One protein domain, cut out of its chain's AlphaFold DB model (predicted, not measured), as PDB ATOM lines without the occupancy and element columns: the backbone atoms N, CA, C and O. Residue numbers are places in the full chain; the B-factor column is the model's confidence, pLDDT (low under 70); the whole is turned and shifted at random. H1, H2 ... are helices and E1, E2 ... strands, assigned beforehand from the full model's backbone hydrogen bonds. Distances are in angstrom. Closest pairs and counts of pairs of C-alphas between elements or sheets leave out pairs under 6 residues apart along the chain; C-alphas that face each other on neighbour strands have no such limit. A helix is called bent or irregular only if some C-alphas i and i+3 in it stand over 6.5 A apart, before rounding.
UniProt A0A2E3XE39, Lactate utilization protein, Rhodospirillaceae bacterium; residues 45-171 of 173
ATOM      1  N   ARG A  45       6.279 -30.986 161.346       89.00
ATOM      2  CA  ARG A  45       4.962 -30.553 161.862       89.00
ATOM      3  C   ARG A  45       4.010 -31.709 162.196       89.00
ATOM      4  O   ARG A  45       3.024 -31.488 162.880       89.00
ATOM      5  N   THR A  46       4.280 -32.918 161.699       88.88
ATOM      6  CA  THR A  46       3.475 -34.124 161.956       88.88
ATOM      7  C   THR A  46       4.017 -34.990 163.098       88.88
ATOM      8  O   THR A  46       3.414 -36.012 163.429       88.88
ATOM      9  N   GLU A  47       5.138 -34.605 163.717       90.81
ATOM     10  CA  GLU A  47       5.746 -35.291 164.868       90.81
ATOM     11  C   GLU A  47       5.027 -34.919 166.173       90.81
ATOM     12  O   GLU A  47       5.618 -34.416 167.123       90.81
ATOM     13  N   LEU A  48       3.715 -35.150 166.198       92.69
ATOM     14  CA  LEU A  48       2.818 -34.747 167.274       92.69
ATOM     15  C   LEU A  48       2.079 -35.963 167.855       92.69
ATOM     16  O   LEU A  48       1.850 -36.951 167.144       92.69
ATOM     17  N   PRO A  49       1.661 -35.919 169.132       94.00
ATOM     18  CA  PRO A  49       0.765 -36.926 169.687       94.00
ATOM     19  C   PRO A  49      -0.610 -36.875 169.002       94.00
ATOM     20  O   PRO A  49      -1.016 -35.858 168.444       94.00
ATOM     21  N   LYS A  50      -1.378 -37.972 169.083       91.56
ATOM     22  CA  LYS A  50      -2.656 -38.126 168.359       91.56
ATOM     23  C   LYS A  50      -3.632 -36.960 168.570       91.56
ATOM     24  O   LYS A  50      -4.209 -36.481 167.603       91.56
ATOM     25  N   ASN A  51      -3.790 -36.472 169.801       93.44
ATOM     26  CA  ASN A  51      -4.702 -35.356 170.086       93.44
ATOM     27  C   ASN A  51      -4.264 -34.050 169.409       93.44
ATOM     28  O   ASN A  51      -5.100 -33.281 168.940       93.44
ATOM     29  N   GLU A  52      -2.959 -33.817 169.309       96.44
ATOM     30  CA  GLU A  52      -2.411 -32.649 168.621       96.44
ATOM     31  C   GLU A  52      -2.484 -32.792 167.096       96.44
ATOM     32  O   GLU A  52      -2.661 -31.791 166.410       96.44
ATOM     33  N   LEU A  53      -2.465 -34.016 166.553       96.62
ATOM     34  CA  LEU A  53      -2.758 -34.249 165.131       96.62
ATOM     35  C   LEU A  53      -4.199 -33.876 164.768       96.62
ATOM     36  O   LEU A  53      -4.432 -33.360 163.681       96.62
ATOM     37  N   ILE A  54      -5.162 -34.080 165.672       96.88
ATOM     38  CA  ILE A  54      -6.550 -33.640 165.457       96.88
ATOM     39  C   ILE A  54      -6.609 -32.103 165.412       96.88
ATOM     40  O   ILE A  54      -7.276 -31.531 164.552       96.88
ATOM     41  N   ASN A  55      -5.858 -31.427 166.291       97.56
ATOM     42  CA  ASN A  55      -5.708 -29.967 166.259       97.56
ATOM     43  C   ASN A  55      -5.052 -29.481 164.968       97.56
ATOM     44  O   ASN A  55      -5.516 -28.505 164.385       97.56
ATOM     45  N   LEU A  56      -4.013 -30.177 164.507       97.62
ATOM     46  CA  LEU A  56      -3.357 -29.863 163.247       97.62
ATOM     47  C   LEU A  56      -4.313 -30.037 162.063       97.62
ATOM     48  O   LEU A  56      -4.406 -29.128 161.250       97.62
ATOM     49  N   PHE A  57      -5.056 -31.147 161.997       98.00
ATOM     50  CA  PHE A  57      -6.048 -31.380 160.946       98.00
ATOM     51  C   PHE A  57      -7.060 -30.238 160.869       98.00
ATOM     52  O   PHE A  57      -7.249 -29.669 159.798       98.00
ATOM     53  N   GLN A  58      -7.674 -29.891 162.007       98.12
ATOM     54  CA  GLN A  58      -8.655 -28.812 162.071       98.12
ATOM     55  C   GLN A  58      -8.057 -27.501 161.565       98.12
ATOM     56  O   GLN A  58      -8.630 -26.886 160.675       98.12
ATOM     57  N   LYS A  59      -6.877 -27.128 162.070       98.00
ATOM     58  CA  LYS A  59      -6.191 -25.912 161.632       98.00
ATOM     59  C   LYS A  59      -5.952 -25.909 160.121       98.00
ATOM     60  O   LYS A  59      -6.261 -24.932 159.458       98.00
ATOM     61  N   MET A  60      -5.418 -26.998 159.572       97.69
ATOM     62  CA  MET A  60      -5.107 -27.081 158.143       97.69
ATOM     63  C   MET A  60      -6.366 -27.061 157.265       97.69
ATOM     64  O   MET A  60      -6.317 -26.534 156.158       97.69
ATOM     65  N   ALA A  61      -7.481 -27.625 157.740       98.06
ATOM     66  CA  ALA A  61      -8.767 -27.565 157.049       98.06
ATOM     67  C   ALA A  61      -9.372 -26.147 157.097       98.06
ATOM     68  O   ALA A  61      -9.843 -25.639 156.081       98.06
ATOM     69  N   GLU A  62      -9.308 -25.478 158.249       98.25
ATOM     70  CA  GLU A  62      -9.755 -24.088 158.421       98.25
ATOM     71  C   GLU A  62      -8.902 -23.098 157.610       98.25
ATOM     72  O   GLU A  62      -9.441 -22.151 157.039       98.25
ATOM     73  N   ASP A  63      -7.593 -23.347 157.472       97.88
ATOM     74  CA  ASP A  63      -6.678 -22.549 156.639       97.88
ATOM     75  C   ASP A  63      -7.075 -22.565 155.143       97.88
ATOM     76  O   ASP A  63      -6.699 -21.663 154.392       97.88
ATOM     77  N   VAL A  64      -7.856 -23.563 154.705       96.12
ATOM     78  CA  VAL A  64      -8.467 -23.632 153.363       96.12
ATOM     79  C   VAL A  64      -9.979 -23.376 153.384       96.12
ATOM     80  O   VAL A  64     -10.696 -23.799 152.480       96.12
ATOM     81  N   PHE A  65     -10.448 -22.634 154.390       95.25
ATOM     82  CA  PHE A  65     -11.818 -22.135 154.552       95.25
ATOM     83  C   PHE A  65     -12.892 -23.203 154.815       95.25
ATOM     84  O   PHE A  65     -14.076 -22.943 154.605       95.25
ATOM     85  N   ALA A  66     -12.521 -24.388 155.312       97.38
ATOM     86  CA  ALA A  66     -13.507 -25.334 155.829       97.38
ATOM     87  C   ALA A  66     -14.023 -24.894 157.210       97.38
ATOM     88  O   ALA A  66     -13.252 -24.444 158.058       97.38
ATOM     89  N   THR A  67     -15.315 -25.099 157.469       97.88
ATOM     90  CA  THR A  67     -15.856 -25.050 158.834       97.88
ATOM     91  C   THR A  67     -15.643 -26.408 159.496       97.88
ATOM     92  O   THR A  67     -15.999 -27.437 158.924       97.88
ATOM     93  N   VAL A  68     -15.077 -26.420 160.706       98.00
ATOM     94  CA  VAL A  68     -14.844 -27.649 161.473       98.00
ATOM     95  C   VAL A  68     -15.496 -27.532 162.844       98.00
ATOM     96  O   VAL A  68     -15.190 -26.629 163.618       98.00
ATOM     97  N   GLU A  69     -16.353 -28.494 163.172       97.81
ATOM     98  CA  GLU A  69     -16.945 -28.632 164.499       97.81
ATOM     99  C   GLU A  69     -16.596 -30.000 165.091       97.81
ATOM    100  O   GLU A  69     -16.662 -31.029 164.416       97.81
ATOM    101  N   ARG A  70     -16.193 -30.018 166.367       96.94
ATOM    102  CA  ARG A  70     -15.911 -31.256 167.099       96.94
ATOM    103  C   ARG A  70     -17.057 -31.581 168.034       96.94
ATOM    104  O   ARG A  70     -17.263 -30.885 169.023       96.94
ATOM    105  N   VAL A  71     -17.690 -32.709 167.770       97.38
ATOM    106  CA  VAL A  71     -18.695 -33.308 168.644       97.38
ATOM    107  C   VAL A  71     -18.079 -34.423 169.487       97.38
ATOM    108  O   VAL A  71     -17.095 -35.056 169.090       97.38
ATOM    109  N   LYS A  72     -18.628 -34.672 170.677       95.56
ATOM    110  CA  LYS A  72     -18.091 -35.684 171.604       95.56
ATOM    111  C   LYS A  72     -18.356 -37.106 171.131       95.56
ATOM    112  O   LYS A  72     -17.585 -38.013 171.447       95.56
ATOM    113  N   ASN A  73     -19.471 -37.313 170.443       95.44
ATOM    114  CA  ASN A  73     -19.944 -38.616 170.004       95.44
ATOM    115  C   ASN A  73     -20.954 -38.459 168.856       95.44
ATOM    116  O   ASN A  73     -21.360 -37.356 168.498       95.44
ATOM    117  N   THR A  74     -21.357 -39.593 168.289       95.44
ATOM    118  CA  THR A  74     -22.316 -39.675 167.183       95.44
ATOM    119  C   THR A  74     -23.677 -39.051 167.514       95.44
ATOM    120  O   THR A  74     -24.358 -38.543 166.627       95.44
ATOM    121  N   ASP A  75     -24.056 -39.033 168.789       96.81
ATOM    122  CA  ASP A  75     -25.352 -38.549 169.258       96.81
ATOM    123  C   ASP A  75     -25.554 -37.040 169.114       96.81
ATOM    124  O   ASP A  75     -26.705 -36.604 169.106       96.81
ATOM    125  N   GLU A  76     -24.462 -36.278 169.030       98.06
ATOM    126  CA  GLU A  76     -24.434 -34.817 168.881       98.06
ATOM    127  C   GLU A  76     -24.389 -34.377 167.399       98.06
ATOM    128  O   GLU A  76     -24.560 -33.196 167.101       98.06
ATOM    129  N   ILE A  77     -24.184 -35.307 166.453       98.12
ATOM    130  CA  ILE A  77     -24.071 -34.991 165.015       98.12
ATOM    131  C   ILE A  77     -25.345 -34.334 164.451       98.12
ATOM    132  O   ILE A  77     -25.206 -33.326 163.757       98.12
ATOM    133  N   PRO A  78     -26.573 -34.843 164.701       98.31
ATOM    134  CA  PRO A  78     -27.783 -34.233 164.143       98.31
ATOM    135  C   PRO A  78     -27.985 -32.784 164.599       98.31
ATOM    136  O   PRO A  78     -28.382 -31.936 163.796       98.31
ATOM    137  N   ASP A  79     -27.687 -32.502 165.871       98.31
ATOM    138  CA  ASP A  79     -27.815 -31.172 166.468       98.31
ATOM    139  C   ASP A  79     -26.805 -30.206 165.829       98.31
ATOM    140  O   ASP A  79     -27.207 -29.170 165.303       98.31
ATOM    141  N   SER A  80     -25.526 -30.600 165.764       98.50
ATOM    142  CA  SER A  80     -24.457 -29.816 165.120       98.50
ATOM    143  C   SER A  80     -24.757 -29.526 163.644       98.50
ATOM    144  O   SER A  80     -24.663 -28.378 163.207       98.50
ATOM    145  N   LEU A  81     -25.210 -30.526 162.875       98.50
ATOM    146  CA  LEU A  81     -25.615 -30.317 161.483       98.50
ATOM    147  C   LEU A  81     -26.765 -29.311 161.387       98.50
ATOM    148  O   LEU A  81     -26.713 -28.387 160.582       98.50
ATOM    149  N   THR A  82     -27.802 -29.467 162.206       98.31
ATOM    150  CA  THR A  82     -28.979 -28.593 162.159       98.31
ATOM    151  C   THR A  82     -28.632 -27.151 162.535       98.31
ATOM    152  O   THR A  82     -29.143 -26.212 161.921       98.31
ATOM    153  N   ASP A  83     -27.753 -26.955 163.515       98.31
ATOM    154  CA  ASP A  83     -27.294 -25.629 163.923       98.31
ATOM    155  C   ASP A  83     -26.411 -24.977 162.855       98.31
ATOM    156  O   ASP A  83     -26.587 -23.790 162.567       98.31
ATOM    157  N   TYR A  84     -25.547 -25.752 162.191       98.50
ATOM    158  CA  TYR A  84     -24.800 -25.291 161.022       98.50
ATOM    159  C   TYR A  84     -25.740 -24.842 159.894       98.50
ATOM    160  O   TYR A  84     -25.613 -23.721 159.400       98.50
ATOM    161  N   LEU A  85     -26.733 -25.664 159.533       98.50
ATOM    162  CA  LEU A  85     -27.697 -25.331 158.477       98.50
ATOM    163  C   LEU A  85     -28.443 -24.027 158.783       98.50
ATOM    164  O   LEU A  85     -28.536 -23.154 157.924       98.50
ATOM    165  N   LYS A  86     -28.922 -23.851 160.021       98.12
ATOM    166  CA  LYS A  86     -29.590 -22.609 160.447       98.12
ATOM    167  C   LYS A  86     -28.663 -21.402 160.357       98.12
ATOM    168  O   LYS A  86     -29.080 -20.354 159.870       98.12
ATOM    169  N   LYS A  87     -27.427 -21.535 160.842       98.12
ATOM    170  CA  LYS A  87     -26.439 -20.450 160.864       98.12
ATOM    171  C   LYS A  87     -26.104 -19.962 159.453       98.12
ATOM    172  O   LYS A  87     -26.021 -18.755 159.236       98.12
ATOM    173  N   GLU A  88     -25.966 -20.888 158.511       97.75
ATOM    174  CA  GLU A  88     -25.636 -20.591 157.114       97.75
ATOM    175  C   GLU A  88     -26.880 -20.307 156.246       97.75
ATOM    176  O   GLU A  88     -26.767 -20.124 155.038       97.75
ATOM    177  N   ASN A  89     -28.075 -20.222 156.850       97.81
ATOM    178  CA  ASN A  89     -29.364 -20.035 156.165       97.81
ATOM    179  C   ASN A  89     -29.644 -21.086 155.070       97.81
ATOM    180  O   ASN A  89     -30.231 -20.777 154.031       97.81
ATOM    181  N   LEU A  90     -29.237 -22.332 155.309       98.06
ATOM    182  CA  LEU A  90     -29.457 -23.470 154.422       98.06
ATOM    183  C   LEU A  90     -30.770 -24.198 154.764       98.06
ATOM    184  O   LEU A  90     -31.207 -24.191 155.921       98.06
ATOM    185  N   PRO A  91     -31.418 -24.849 153.780       97.00
ATOM    186  CA  PRO A  91     -32.607 -25.648 154.039       97.00
ATOM    187  C   PRO A  91     -32.288 -26.819 154.979       97.00
ATOM    188  O   PRO A  91     -31.221 -27.426 154.901       97.00
ATOM    189  N   ALA A  92     -33.256 -27.204 155.814       97.56
ATOM    190  CA  ALA A  92     -33.193 -28.413 156.641       97.56
ATOM    191  C   ALA A  92     -33.440 -29.691 155.809       97.56
ATOM    192  O   ALA A  92     -34.186 -30.577 156.214       97.56
ATOM    193  N   GLN A  93     -32.848 -29.757 154.617       97.69
ATOM    194  CA  GLN A  93     -32.969 -30.853 153.662       97.69
ATOM    195  C   GLN A  93     -31.575 -31.211 153.164       97.69
ATOM    196  O   GLN A  93     -30.855 -30.350 152.655       97.69
ATOM    197  N   VAL A  94     -31.186 -32.475 153.310       98.50
ATOM    198  CA  VAL A  94     -29.848 -32.943 152.933       98.50
ATOM    199  C   VAL A  94     -29.916 -34.225 152.115       98.50
ATOM    200  O   VAL A  94     -30.778 -35.085 152.333       98.50
ATOM    201  N   VAL A  95     -28.953 -34.395 151.206       98.50
ATOM    202  CA  VAL A  95     -28.724 -35.680 150.541       98.50
ATOM    203  C   VAL A  95     -27.546 -36.390 151.164       98.50
ATOM    204  O   VAL A  95     -26.420 -35.904 151.157       98.50
ATOM    205  N   MET A  96     -27.799 -37.576 151.692       98.44
ATOM    206  CA  MET A  96     -26.811 -38.334 152.432       98.44
ATOM    207  C   MET A  96     -26.289 -39.520 151.624       98.44
ATOM    208  O   MET A  96     -27.046 -40.219 150.943       98.44
ATOM    209  N   SER A  97     -24.991 -39.796 151.728       97.56
ATOM    210  CA  SER A  97     -24.423 -41.028 151.183       97.56
ATOM    211  C   SER A  97     -25.068 -42.256 151.848       97.56
ATOM    212  O   SER A  97     -25.238 -42.240 153.071       97.56
ATOM    213  N   PRO A  98     -25.411 -43.328 151.105       95.88
ATOM    214  CA  PRO A  98     -25.902 -44.581 151.682       95.88
ATOM    215  C   PRO A  98     -24.746 -45.374 152.319       95.88
ATOM    216  O   PRO A  98     -24.328 -46.436 151.850       95.88
ATOM    217  N   ASP A  99     -24.210 -44.789 153.385       94.00
ATOM    218  CA  ASP A  99     -23.028 -45.207 154.120       94.00
ATOM    219  C   ASP A  99     -23.436 -45.815 155.473       94.00
ATOM    220  O   ASP A  99     -23.984 -45.095 156.316       94.00
ATOM    221  N   PRO A 100     -23.108 -47.096 155.739       92.00
ATOM    222  CA  PRO A 100     -23.395 -47.746 157.017       92.00
ATOM    223  C   PRO A 100     -22.855 -47.002 158.242       92.00
ATOM    224  O   PRO A 100     -23.388 -47.154 159.337       92.00
ATOM    225  N   TYR A 101     -21.791 -46.208 158.093       92.12
ATOM    226  CA  TYR A 101     -21.288 -45.394 159.193       92.12
ATOM    227  C   TYR A 101     -22.289 -44.299 159.593       92.12
ATOM    228  O   TYR A 101     -22.552 -44.114 160.781       92.12
ATOM    229  N   LEU A 102     -22.888 -43.618 158.612       96.19
ATOM    230  CA  LEU A 102     -23.888 -42.574 158.849       96.19
ATOM    231  C   LEU A 102     -25.227 -43.151 159.311       96.19
ATOM    232  O   LEU A 102     -25.956 -42.482 160.040       96.19
ATOM    233  N   ASP A 103     -25.533 -44.395 158.942       94.69
ATOM    234  CA  ASP A 103     -26.754 -45.088 159.366       94.69
ATOM    235  C   ASP A 103     -26.834 -45.308 160.884       94.69
ATOM    236  O   ASP A 103     -27.931 -45.427 161.420       94.69
ATOM    237  N   ASN A 104     -25.696 -45.318 161.587       93.69
ATOM    238  CA  ASN A 104     -25.647 -45.433 163.050       93.69
ATOM    239  C   ASN A 104     -25.870 -44.097 163.779       93.69
ATOM    240  O   ASN A 104     -25.772 -44.047 165.004       93.69
ATOM    241  N   THR A 105     -26.107 -43.008 163.046       97.38
ATOM    242  CA  THR A 105     -26.350 -41.689 163.637       97.38
ATOM    243  C   THR A 105     -27.834 -41.532 163.975       97.38
ATOM    244  O   THR A 105     -28.662 -41.862 163.125       97.38
ATOM    245  N   PRO A 106     -28.198 -41.030 165.176       97.25
ATOM    246  CA  PRO A 106     -29.591 -40.929 165.616       97.25
ATOM    247  C   PRO A 106     -30.298 -39.718 164.989       97.25
ATOM    248  O   PRO A 106     -30.684 -38.764 165.672       97.25
ATOM    249  N   TRP A 107     -30.428 -39.722 163.662       97.50
ATOM    250  CA  TRP A 107     -31.024 -38.640 162.877       97.50
ATOM    251  C   TRP A 107     -32.446 -38.279 163.326       97.50
ATOM    252  O   TRP A 107     -32.859 -37.130 163.203       97.50
ATOM    253  N   GLU A 108     -33.179 -39.229 163.910       96.62
ATOM    254  CA  GLU A 108     -34.525 -39.046 164.452       96.62
ATOM    255  C   GLU A 108     -34.621 -38.011 165.585       96.62
ATOM    256  O   GLU A 108     -35.716 -37.519 165.860       96.62
ATOM    257  N   LYS A 109     -33.497 -37.633 166.218       96.69
ATOM    258  CA  LYS A 109     -33.454 -36.526 167.192       96.69
ATOM    259  C   LYS A 109     -33.826 -35.177 166.570       96.69
ATOM    260  O   LYS A 109     -34.265 -34.281 167.288       96.69
ATOM    261  N   GLN A 110     -33.684 -35.044 165.251       97.75
ATOM    262  CA  GLN A 110     -34.019 -33.845 164.490       97.75
ATOM    263  C   GLN A 110     -35.153 -34.150 163.500       97.75
ATOM    264  O   GLN A 110     -34.915 -34.293 162.306       97.75
ATOM    265  N   PRO A 111     -36.419 -34.236 163.956       96.19
ATOM    266  CA  PRO A 111     -37.544 -34.650 163.109       96.19
ATOM    267  C   PRO A 111     -37.882 -33.663 161.980       96.19
ATOM    268  O   PRO A 111     -38.635 -34.010 161.076       96.19
ATOM    269  N   LEU A 112     -37.363 -32.432 162.046       97.00
ATOM    270  CA  LEU A 112     -37.514 -31.414 161.002       97.00
ATOM    271  C   LEU A 112     -36.407 -31.477 159.939       97.00
ATOM    272  O   LEU A 112     -36.484 -30.744 158.958       97.00
ATOM    273  N   LEU A 113     -35.377 -32.304 160.141       98.25
ATOM    274  CA  LEU A 113     -34.312 -32.519 159.172       98.25
ATOM    275  C   LEU A 113     -34.744 -33.606 158.184       98.25
ATOM    276  O   LEU A 113     -34.836 -34.785 158.527       98.25
ATOM    277  N   GLU A 114     -34.988 -33.220 156.937       98.12
ATOM    278  CA  GLU A 114     -35.303 -34.167 155.873       98.12
ATOM    279  C   GLU A 114     -34.010 -34.749 155.295       98.12
ATOM    280  O   GLU A 114     -33.142 -34.029 154.800       98.12
ATOM    281  N   ILE A 115     -33.885 -36.076 155.333       98.25
ATOM    282  CA  ILE A 115     -32.701 -36.784 154.837       98.25
ATOM    283  C   ILE A 115     -33.108 -37.714 153.702       98.25
ATOM    284  O   ILE A 115     -33.819 -38.702 153.908       98.25
ATOM    285  N   ARG A 116     -32.593 -37.451 152.501       97.50
ATOM    286  CA  ARG A 116     -32.722 -38.361 151.359       97.50
ATOM    287  C   ARG A 116     -31.398 -39.070 151.107       97.50
ATOM    288  O   ARG A 116     -30.376 -38.426 150.937       97.50
ATOM    289  N   LYS A 117     -31.394 -40.402 151.033       97.25
ATOM    290  CA  LYS A 117     -30.168 -41.159 150.725       97.25
ATOM    291  C   LYS A 117     -29.974 -41.332 149.219       97.25
ATOM    292  O   LYS A 117     -30.936 -41.623 148.510       97.25
ATOM    293  N   GLY A 118     -28.733 -41.233 148.747       95.81
ATOM    294  CA  GLY A 118     -28.356 -41.607 147.382       95.81
ATOM    295  C   GLY A 118     -27.650 -40.504 146.602       95.81
ATOM    296  O   GLY A 118     -26.753 -39.845 147.112       95.81
ATOM    297  N   ILE A 119     -28.013 -40.368 145.328       96.38
ATOM    298  CA  ILE A 119     -27.378 -39.441 144.384       96.38
ATOM    299  C   ILE A 119     -28.095 -38.079 144.461       96.38
ATOM    300  O   ILE A 119     -29.334 -38.055 144.501       96.38
ATOM    301  N   PRO A 120     -27.355 -36.957 144.490       97.00
ATOM    302  CA  PRO A 120     -27.948 -35.629 144.472       97.00
ATOM    303  C   PRO A 120     -28.486 -35.273 143.076       97.00
ATOM    304  O   PRO A 120     -28.067 -35.830 142.061       97.00
ATOM    305  N   ASN A 121     -29.415 -34.333 143.042       95.75
ATOM    306  CA  ASN A 121     -29.956 -33.629 141.893       95.75
ATOM    307  C   ASN A 121     -29.545 -32.146 141.972       95.75
ATOM    308  O   ASN A 121     -28.878 -31.719 142.911       95.75
ATOM    309  N   GLU A 122     -29.935 -31.362 140.971       93.88
ATOM    310  CA  GLU A 122     -29.552 -29.948 140.848       93.88
ATOM    311  C   GLU A 122     -30.133 -29.037 141.942       93.88
ATOM    312  O   GLU A 122     -29.622 -27.942 142.147       93.88
ATOM    313  N   GLN A 123     -31.207 -29.448 142.620       94.75
ATOM    314  CA  GLN A 123     -31.855 -28.657 143.670       94.75
ATOM    315  C   GLN A 123     -31.253 -28.906 145.058       94.75
ATOM    316  O   GLN A 123     -31.550 -28.166 145.996       94.75
ATOM    317  N   ASP A 124     -30.431 -29.943 145.217       97.56
ATOM    318  CA  ASP A 124     -29.853 -30.287 146.509       97.56
ATOM    319  C   ASP A 124     -28.692 -29.353 146.852       97.56
ATOM    320  O   ASP A 124     -27.628 -29.403 146.239       97.56
ATOM    321  N   MET A 125     -28.876 -28.531 147.882       98.12
ATOM    322  CA  MET A 125     -27.859 -27.565 148.312       98.12
ATOM    323  C   MET A 125     -26.813 -28.164 149.255       98.12
ATOM    324  O   MET A 125     -25.703 -27.639 149.354       98.12
ATOM    325  N   VAL A 126     -27.157 -29.253 149.951       98.69
ATOM    326  CA  VAL A 126     -26.316 -29.842 150.996       98.69
ATOM    327  C   VAL A 126     -26.187 -31.350 150.823       98.69
ATOM    328  O   VAL A 126     -27.189 -32.072 150.790       98.69
ATOM    329  N   SER A 127     -24.950 -31.840 150.781       98.50
ATOM    330  CA  SER A 127     -24.640 -33.259 150.943       98.50
ATOM    331  C   SER A 127     -24.064 -33.569 152.315       98.50
ATOM    332  O   SER A 127     -23.332 -32.771 152.898       98.50
ATOM    333  N   VAL A 128     -24.340 -34.781 152.799       98.38
ATOM    334  CA  VAL A 128     -23.699 -35.358 153.983       98.38
ATOM    335  C   VAL A 128     -23.024 -36.669 153.596       98.38
ATOM    336  O   VAL A 128     -23.667 -37.589 153.087       98.38
ATOM    337  N   THR A 129     -21.724 -36.781 153.844       98.00
ATOM    338  CA  THR A 129     -20.966 -38.022 153.630       98.00
ATOM    339  C   THR A 129     -20.097 -38.356 154.841       98.00
ATOM    340  O   THR A 129     -19.963 -37.549 155.760       98.00
ATOM    341  N   SER A 130     -19.483 -39.544 154.864       96.88
ATOM    342  CA  SER A 130     -18.323 -39.798 155.727       96.88
ATOM    343  C   SER A 130     -17.044 -39.935 154.907       96.88
ATOM    344  O   SER A 130     -17.078 -40.331 153.738       96.88
ATOM    345  N   ALA A 131     -15.906 -39.604 155.520       96.75
ATOM    346  CA  ALA A 131     -14.600 -39.802 154.900       96.75
ATOM    347  C   ALA A 131     -13.994 -41.149 155.302       96.75
ATOM    348  O   ALA A 131     -14.067 -41.563 156.463       96.75
ATOM    349  N   ALA A 132     -13.321 -41.806 154.360       94.50
ATOM    350  CA  ALA A 132     -12.577 -43.035 154.625       94.50
ATOM    351  C   ALA A 132     -11.292 -42.775 155.426       94.50
ATOM    352  O   ALA A 132     -10.837 -43.636 156.178       94.50
ATOM    353  N   GLY A 133     -10.719 -41.583 155.271       96.75
ATOM    354  CA  GLY A 133      -9.500 -41.156 155.938       96.75
ATOM    355  C   GLY A 133      -9.354 -39.644 155.899       96.75
ATOM    356  O   GLY A 133     -10.026 -38.962 155.125       96.75
ATOM    357  N   ALA A 134      -8.448 -39.127 156.714       97.62
ATOM    358  CA  ALA A 134      -8.049 -37.733 156.671       97.62
ATOM    359  C   ALA A 134      -6.565 -37.588 157.004       97.62
ATOM    360  O   ALA A 134      -6.027 -38.365 157.789       97.62
ATOM    361  N   VAL A 135      -5.911 -36.588 156.423       97.00
ATOM    362  CA  VAL A 135      -4.482 -36.328 156.614       97.00
ATOM    363  C   VAL A 135      -4.312 -35.034 157.394       97.00
ATOM    364  O   VAL A 135      -4.585 -33.950 156.878       97.00
ATOM    365  N   ALA A 136      -3.835 -35.146 158.635       97.25
ATOM    366  CA  ALA A 136      -3.646 -34.007 159.528       97.25
ATOM    367  C   ALA A 136      -2.695 -32.962 158.945       97.25
ATOM    368  O   ALA A 136      -2.962 -31.772 159.045       97.25
ATOM    369  N   GLU A 137      -1.617 -33.410 158.300       95.00
ATOM    370  CA  GLU A 137      -0.596 -32.537 157.727       95.00
ATOM    371  C   GLU A 137      -1.150 -31.449 156.792       95.00
ATOM    372  O   GLU A 137      -0.625 -30.335 156.761       95.00
ATOM    373  N   THR A 138      -2.174 -31.782 156.009       95.19
ATOM    374  CA  THR A 138      -2.677 -30.956 154.905       95.19
ATOM    375  C   THR A 138      -4.158 -30.615 155.030       95.19
ATOM    376  O   THR A 138      -4.684 -29.949 154.146       95.19
ATOM    377  N   GLY A 139      -4.843 -31.077 156.081       96.19
ATOM    378  CA  GLY A 139      -6.293 -30.892 156.223       96.19
ATOM    379  C   GLY A 139      -7.096 -31.638 155.153       96.19
ATOM    380  O   GLY A 139      -8.221 -31.267 154.839       96.19
ATOM    381  N   THR A 140      -6.516 -32.672 154.534       96.75
ATOM    382  CA  THR A 140      -7.113 -33.353 153.378       96.75
ATOM    383  C   THR A 140      -8.054 -34.467 153.809       96.75
ATOM    384  O   THR A 140      -7.713 -35.260 154.684       96.75
ATOM    385  N   LEU A 141      -9.197 -34.580 153.135       97.12
ATOM    386  CA  LEU A 141     -10.128 -35.698 153.263       97.12
ATOM    387  C   LEU A 141      -9.897 -36.717 152.141       97.12
ATOM    388  O   LEU A 141      -9.787 -36.359 150.970       97.12
ATOM    389  N   ALA A 142      -9.851 -37.997 152.500       95.81
ATOM    390  CA  ALA A 142      -9.822 -39.112 151.565       95.81
ATOM    391  C   ALA A 142     -11.215 -39.747 151.486       95.81
ATOM    392  O   ALA A 142     -11.736 -40.283 152.469       95.81
ATOM    393  N   MET A 143     -11.804 -39.700 150.295       94.44
ATOM    394  CA  MET A 143     -13.157 -40.177 150.018       94.44
ATOM    395  C   MET A 143     -13.096 -41.454 149.181       94.44
ATOM    396  O   MET A 143     -12.368 -41.510 148.188       94.44
ATOM    397  N   PHE A 144     -13.878 -42.471 149.541       90.31
ATOM    398  CA  PHE A 144     -14.134 -43.577 148.623       90.31
ATOM    399  C   PHE A 144     -15.200 -43.182 147.608       90.31
ATOM    400  O   PHE A 144     -16.102 -42.409 147.911       90.31
ATOM    401  N   SER A 145     -15.084 -43.727 146.399       92.38
ATOM    402  CA  SER A 145     -16.116 -43.635 145.372       92.38
ATOM    403  C   SER A 145     -16.776 -44.995 145.201       92.38
ATOM    404  O   SER A 145     -16.086 -45.993 144.980       92.38
ATOM    405  N   GLY A 146     -18.101 -45.046 145.246       92.62
ATOM    406  CA  GLY A 146     -18.848 -46.278 145.016       92.62
ATOM    407  C   GLY A 146     -20.344 -46.105 145.260       92.62
ATOM    408  O   GLY A 146     -20.792 -44.993 145.519       92.62
ATOM    409  N   PRO A 147     -21.136 -47.188 145.211       91.94
ATOM    410  CA  PRO A 147     -22.578 -47.115 145.452       91.94
ATOM    411  C   PRO A 147     -22.937 -46.521 146.820       91.94
ATOM    412  O   PRO A 147     -23.887 -45.750 146.909       91.94
ATOM    413  N   SER A 148     -22.148 -46.828 147.856       93.25
ATOM    414  CA  SER A 148     -22.291 -46.264 149.209       93.25
ATOM    415  C   SER A 148     -21.768 -44.836 149.347       93.25
ATOM    416  O   SER A 148     -22.165 -44.136 150.269       93.25
ATOM    417  N   HIS A 149     -20.923 -44.387 148.414       94.44
ATOM    418  CA  HIS A 149     -20.302 -43.062 148.409       94.44
ATOM    419  C   HIS A 149     -20.267 -42.498 146.979       94.44
ATOM    420  O   HIS A 149     -19.204 -42.480 146.347       94.44
ATOM    421  N   PRO A 150     -21.419 -42.100 146.401       95.12
ATOM    422  CA  PRO A 150     -21.440 -41.512 145.066       95.12
ATOM    423  C   PRO A 150     -20.595 -40.235 145.022       95.12
ATOM    424  O   PRO A 150     -20.881 -39.285 145.746       95.12
ATOM    425  N   SER A 151     -19.581 -40.176 144.151       95.81
ATOM    426  CA  SER A 151     -18.674 -39.018 144.083       95.81
ATOM    427  C   SER A 151     -19.387 -37.703 143.763       95.81
ATOM    428  O   SER A 151     -18.873 -36.643 144.095       95.81
ATOM    429  N   THR A 152     -20.568 -37.754 143.139       96.31
ATOM    430  CA  THR A 152     -21.396 -36.574 142.859       96.31
ATOM    431  C   THR A 152     -21.831 -35.839 144.124       96.31
ATOM    432  O   THR A 152     -22.002 -34.627 144.070       96.31
ATOM    433  N   LEU A 153     -21.934 -36.520 145.272       97.25
ATOM    434  CA  LEU A 153     -22.195 -35.869 146.562       97.25
ATOM    435  C   LEU A 153     -21.093 -34.888 146.963       97.25
ATOM    436  O   LEU A 153     -21.382 -33.937 147.673       97.25
ATOM    437  N   ASN A 154     -19.858 -35.080 146.500       95.94
ATOM    438  CA  ASN A 154     -18.738 -34.212 146.865       95.94
ATOM    439  C   ASN A 154     -18.685 -32.919 146.031       95.94
ATOM    440  O   ASN A 154     -17.865 -32.055 146.321       95.94
ATOM    441  N   PHE A 155     -19.464 -32.829 144.946       94.69
ATOM    442  CA  PHE A 155     -19.278 -31.785 143.931       94.69
ATOM    443  C   PHE A 155     -20.563 -31.116 143.450       94.69
ATOM    444  O   PHE A 155     -20.476 -30.005 142.938       94.69
ATOM    445  N   LEU A 156     -21.717 -31.794 143.515       97.00
ATOM    446  CA  LEU A 156     -22.964 -31.232 142.996       97.00
ATOM    447  C   LEU A 156     -23.622 -30.282 144.008       97.00
ATOM    448  O   LEU A 156     -23.892 -29.150 143.619       97.00
ATOM    449  N   PRO A 157     -23.831 -30.668 145.282       97.62
ATOM    450  CA  PRO A 157     -24.295 -29.717 146.285       97.62
ATOM    451  C   PRO A 157     -23.224 -28.677 146.607       97.62
ATOM    452  O   PRO A 157     -22.045 -29.009 146.738       97.62
ATOM    453  N   GLU A 158     -23.641 -27.424 146.766       96.44
ATOM    454  CA  GLU A 158     -22.739 -26.305 147.067       96.44
ATOM    455  C   GLU A 158     -22.089 -26.440 148.451       96.44
ATOM    456  O   GLU A 158     -20.960 -26.001 148.661       96.44
ATOM    457  N   THR A 159     -22.795 -27.069 149.394       98.12
ATOM    458  CA  THR A 159     -22.296 -27.364 150.736       98.12
ATOM    459  C   THR A 159     -22.063 -28.860 150.896       98.12
ATOM    460  O   THR A 159     -23.000 -29.657 150.857       98.12
ATOM    461  N   HIS A 160     -20.814 -29.241 151.161       98.00
ATOM    462  CA  HIS A 160     -20.443 -30.623 151.454       98.00
ATOM    463  C   HIS A 160     -20.085 -30.787 152.932       98.00
ATOM    464  O   HIS A 160     -19.025 -30.355 153.379       98.00
ATOM    465  N   VAL A 161     -20.970 -31.428 153.696       98.38
ATOM    466  CA  VAL A 161     -20.729 -31.769 155.102       98.38
ATOM    467  C   VAL A 161     -20.136 -33.171 155.193       98.38
ATOM    468  O   VAL A 161     -20.682 -34.137 154.656       98.38
ATOM    469  N   VAL A 162     -19.022 -33.299 155.914       98.31
ATOM    470  CA  VAL A 162     -18.320 -34.573 156.079       98.31
ATOM    471  C   VAL A 162     -18.224 -34.947 157.548       98.31
ATOM    472  O   VAL A 162     -17.569 -34.272 158.338       98.31
ATOM    473  N   VAL A 163     -18.823 -36.080 157.906       97.81
ATOM    474  CA  VAL A 163     -18.647 -36.691 159.224       97.81
ATOM    475  C   VAL A 163     -17.338 -37.481 159.229       97.81
ATOM    476  O   VAL A 163     -17.178 -38.462 158.498       97.81
ATOM    477  N   LEU A 164     -16.393 -37.066 160.072       97.50
ATOM    478  CA  LEU A 164     -15.056 -37.653 160.151       97.50
ATOM    479  C   LEU A 164     -14.788 -38.246 161.543       97.50
ATOM    480  O   LEU A 164     -14.582 -37.505 162.504       97.50
ATOM    481  N   PRO A 165     -14.713 -39.580 161.663       95.75
ATOM    482  CA  PRO A 165     -14.177 -40.232 162.851       95.75
ATOM    483  C   PRO A 165     -12.733 -39.811 163.129       95.75
ATOM    484  O   PRO A 165     -11.864 -39.880 162.259       95.75
ATOM    485  N   VAL A 166     -12.448 -39.436 164.372       95.75
ATOM    486  CA  VAL A 166     -11.106 -39.009 164.808       95.75
ATOM    487  C   VAL A 166     -10.046 -40.109 164.703       95.75
ATOM    488  O   VAL A 166      -8.853 -39.821 164.642       95.75
ATOM    489  N   ASP A 167     -10.445 -41.380 164.679       95.75
ATOM    490  CA  ASP A 167      -9.545 -42.514 164.458       95.75
ATOM    491  C   ASP A 167      -9.128 -42.697 162.990       95.75
ATOM    492  O   ASP A 167      -8.108 -43.341 162.743       95.75
ATOM    493  N   ARG A 168      -9.839 -42.075 162.042       96.50
ATOM    494  CA  ARG A 168      -9.498 -42.045 160.610       96.50
ATOM    495  C   ARG A 168      -8.526 -40.919 160.238       96.50
ATOM    496  O   ARG A 168      -8.123 -40.827 159.078       96.50
ATOM    497  N   ILE A 169      -8.122 -40.083 161.198       97.19
ATOM    498  CA  ILE A 169      -7.106 -39.045 160.996       97.19
ATOM    499  C   ILE A 169      -5.711 -39.665 161.130       97.19
ATOM    500  O   ILE A 169      -5.314 -40.136 162.201       97.19
ATOM    501  N   THR A 170      -4.942 -39.631 160.045       95.31
ATOM    502  CA  THR A 170      -3.537 -40.034 160.000       95.31
ATOM    503  C   THR A 170      -2.625 -38.813 159.981       95.31
ATOM    504  O   THR A 170      -3.033 -37.691 159.679       95.31
ATOM    505  N   LYS A 171      -1.352 -39.020 160.325       93.44
ATOM    506  CA  LYS A 171      -0.375 -37.929 160.387       93.44
ATOM    507  C   LYS A 171       0.008 -37.379 159.007       93.44
ATOM    508  O   LYS A 171       0.071 -36.169 158.860       93.44
TER     509      LYS A 171
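This is residues 45 to 171 of the 173 residues of the protein "Lactate utilization protein" of Rhodospirillaceae bacterium (UniProt A0A2E3XE39). A twisted sheet of four parallel strands, E2, E1, E3 and E6, has the long helix H2 along one face and the short H4 over the other, and beyond it, toward one end of the longest axis, a smaller part holds the hairpin E4 and E5 with helix H1 packed on it. E3 runs on into E4 and so joins the two parts, and the last residues come back to the smaller part, where 169 to 170 pair with 134 to 135 of E4. The printed part has 127 residues, with four named helices and six named strands in the order H1 H2 E1 H3 E2 E3 E4 E5 H4 E6; the larger sheet runs E2 E1 E3 E6, and E4 and E5 are antiparallel. The class is mixed, helices and strands, though under half of the residues, 59, are in named elements. The whole is compact, with a radius of gyration of the C-alphas of 14.4 A, and elongated, with spans of 42 by 28 by 26 A.

Begin at Arg 45 and go on to C-alpha 50 at (-2.656, -38.126, 168.359), where H1 begins; it holds residues 50 to 62 and is 18.6 A long. Next find H2, residues 74 to 87, 20.7 A long from C-alpha 74 at (-22.316, -39.675, 167.183); it is irregular, with C-alphas 75 and 78 lying 7.1 A apart. Then come E1, residues 93 to 96, 9.8 A; H3, residues 100 to 103, 4.9 A; and E2, residues 114 to 117, 10.1 A. E3, residues 126 to 130, spans 13.6 A, E4, residues 133 to 135, 7.0 A, and E5, residues 140 to 142, 6.6 A. Last are H4, residues 151 to 154, 5.6 A, and E6, residues 159 to 163, 13.1 A, which ends at C-alpha 163 at (-18.647, -36.691, 159.224).

Start at the larger sheet, which is only just strongly twisted, its C-alphas lying up to 4.1 A off the best plane. Its edge strands are E2 and E6. E2 and E1 are parallel at 23 degrees, with N 96 and O 116 2.8 A apart, within hydrogen-bond range. E1 and E3 are parallel at 32 degrees, with N 95 and O 126 at 2.9 A. E3 and E6 are parallel at 25 degrees, with N 161 and O 127 at 2.8 A. E1, H3 and E2 form a strand-helix-strand unit, two parallel neighbour strands with a helix between, and its crossover is right-handed; H3 only grazes the sheet, with residues 100 to 103. H2 is on the sheet at a height of 9.3 A, over E3, and runs along the strands at 25 degrees to E3 on the local plane. H4 is on the opposite face at a height of 8.6 A, only just over E3, with 3 of its C-alphas falling on that strand; the closest C-alphas of H4 and E3, those of Leu 153 and Ser 127, are 5.7 A apart. Now look where E3 runs on into E4 at 93 degrees, across a break of 2 residues. E4 and E5 are an antiparallel hairpin at 157 degrees, with N 135 and O 140 2.8 A apart. The closest C-alphas of H1 and E4 are those of Phe 57 and Val 135, 6.8 A apart; H1 is apart from H2. In H1 every O i to N i+4 pair is within hydrogen-bond range, in H2 8 of 10 are, and H3 and H4 are too short for such a pair.

The C-alphas farthest apart, those of Glu 47 and Gln 123, are 43.7 A apart, while those of Arg 45 and Lys 171, the first and last printed, are 9.2 A apart. The printed part has no cut. The link from H1 to H2, 11 residues, is long. The mean pLDDT of the printed part is 96.4, and no printed residue is under 70.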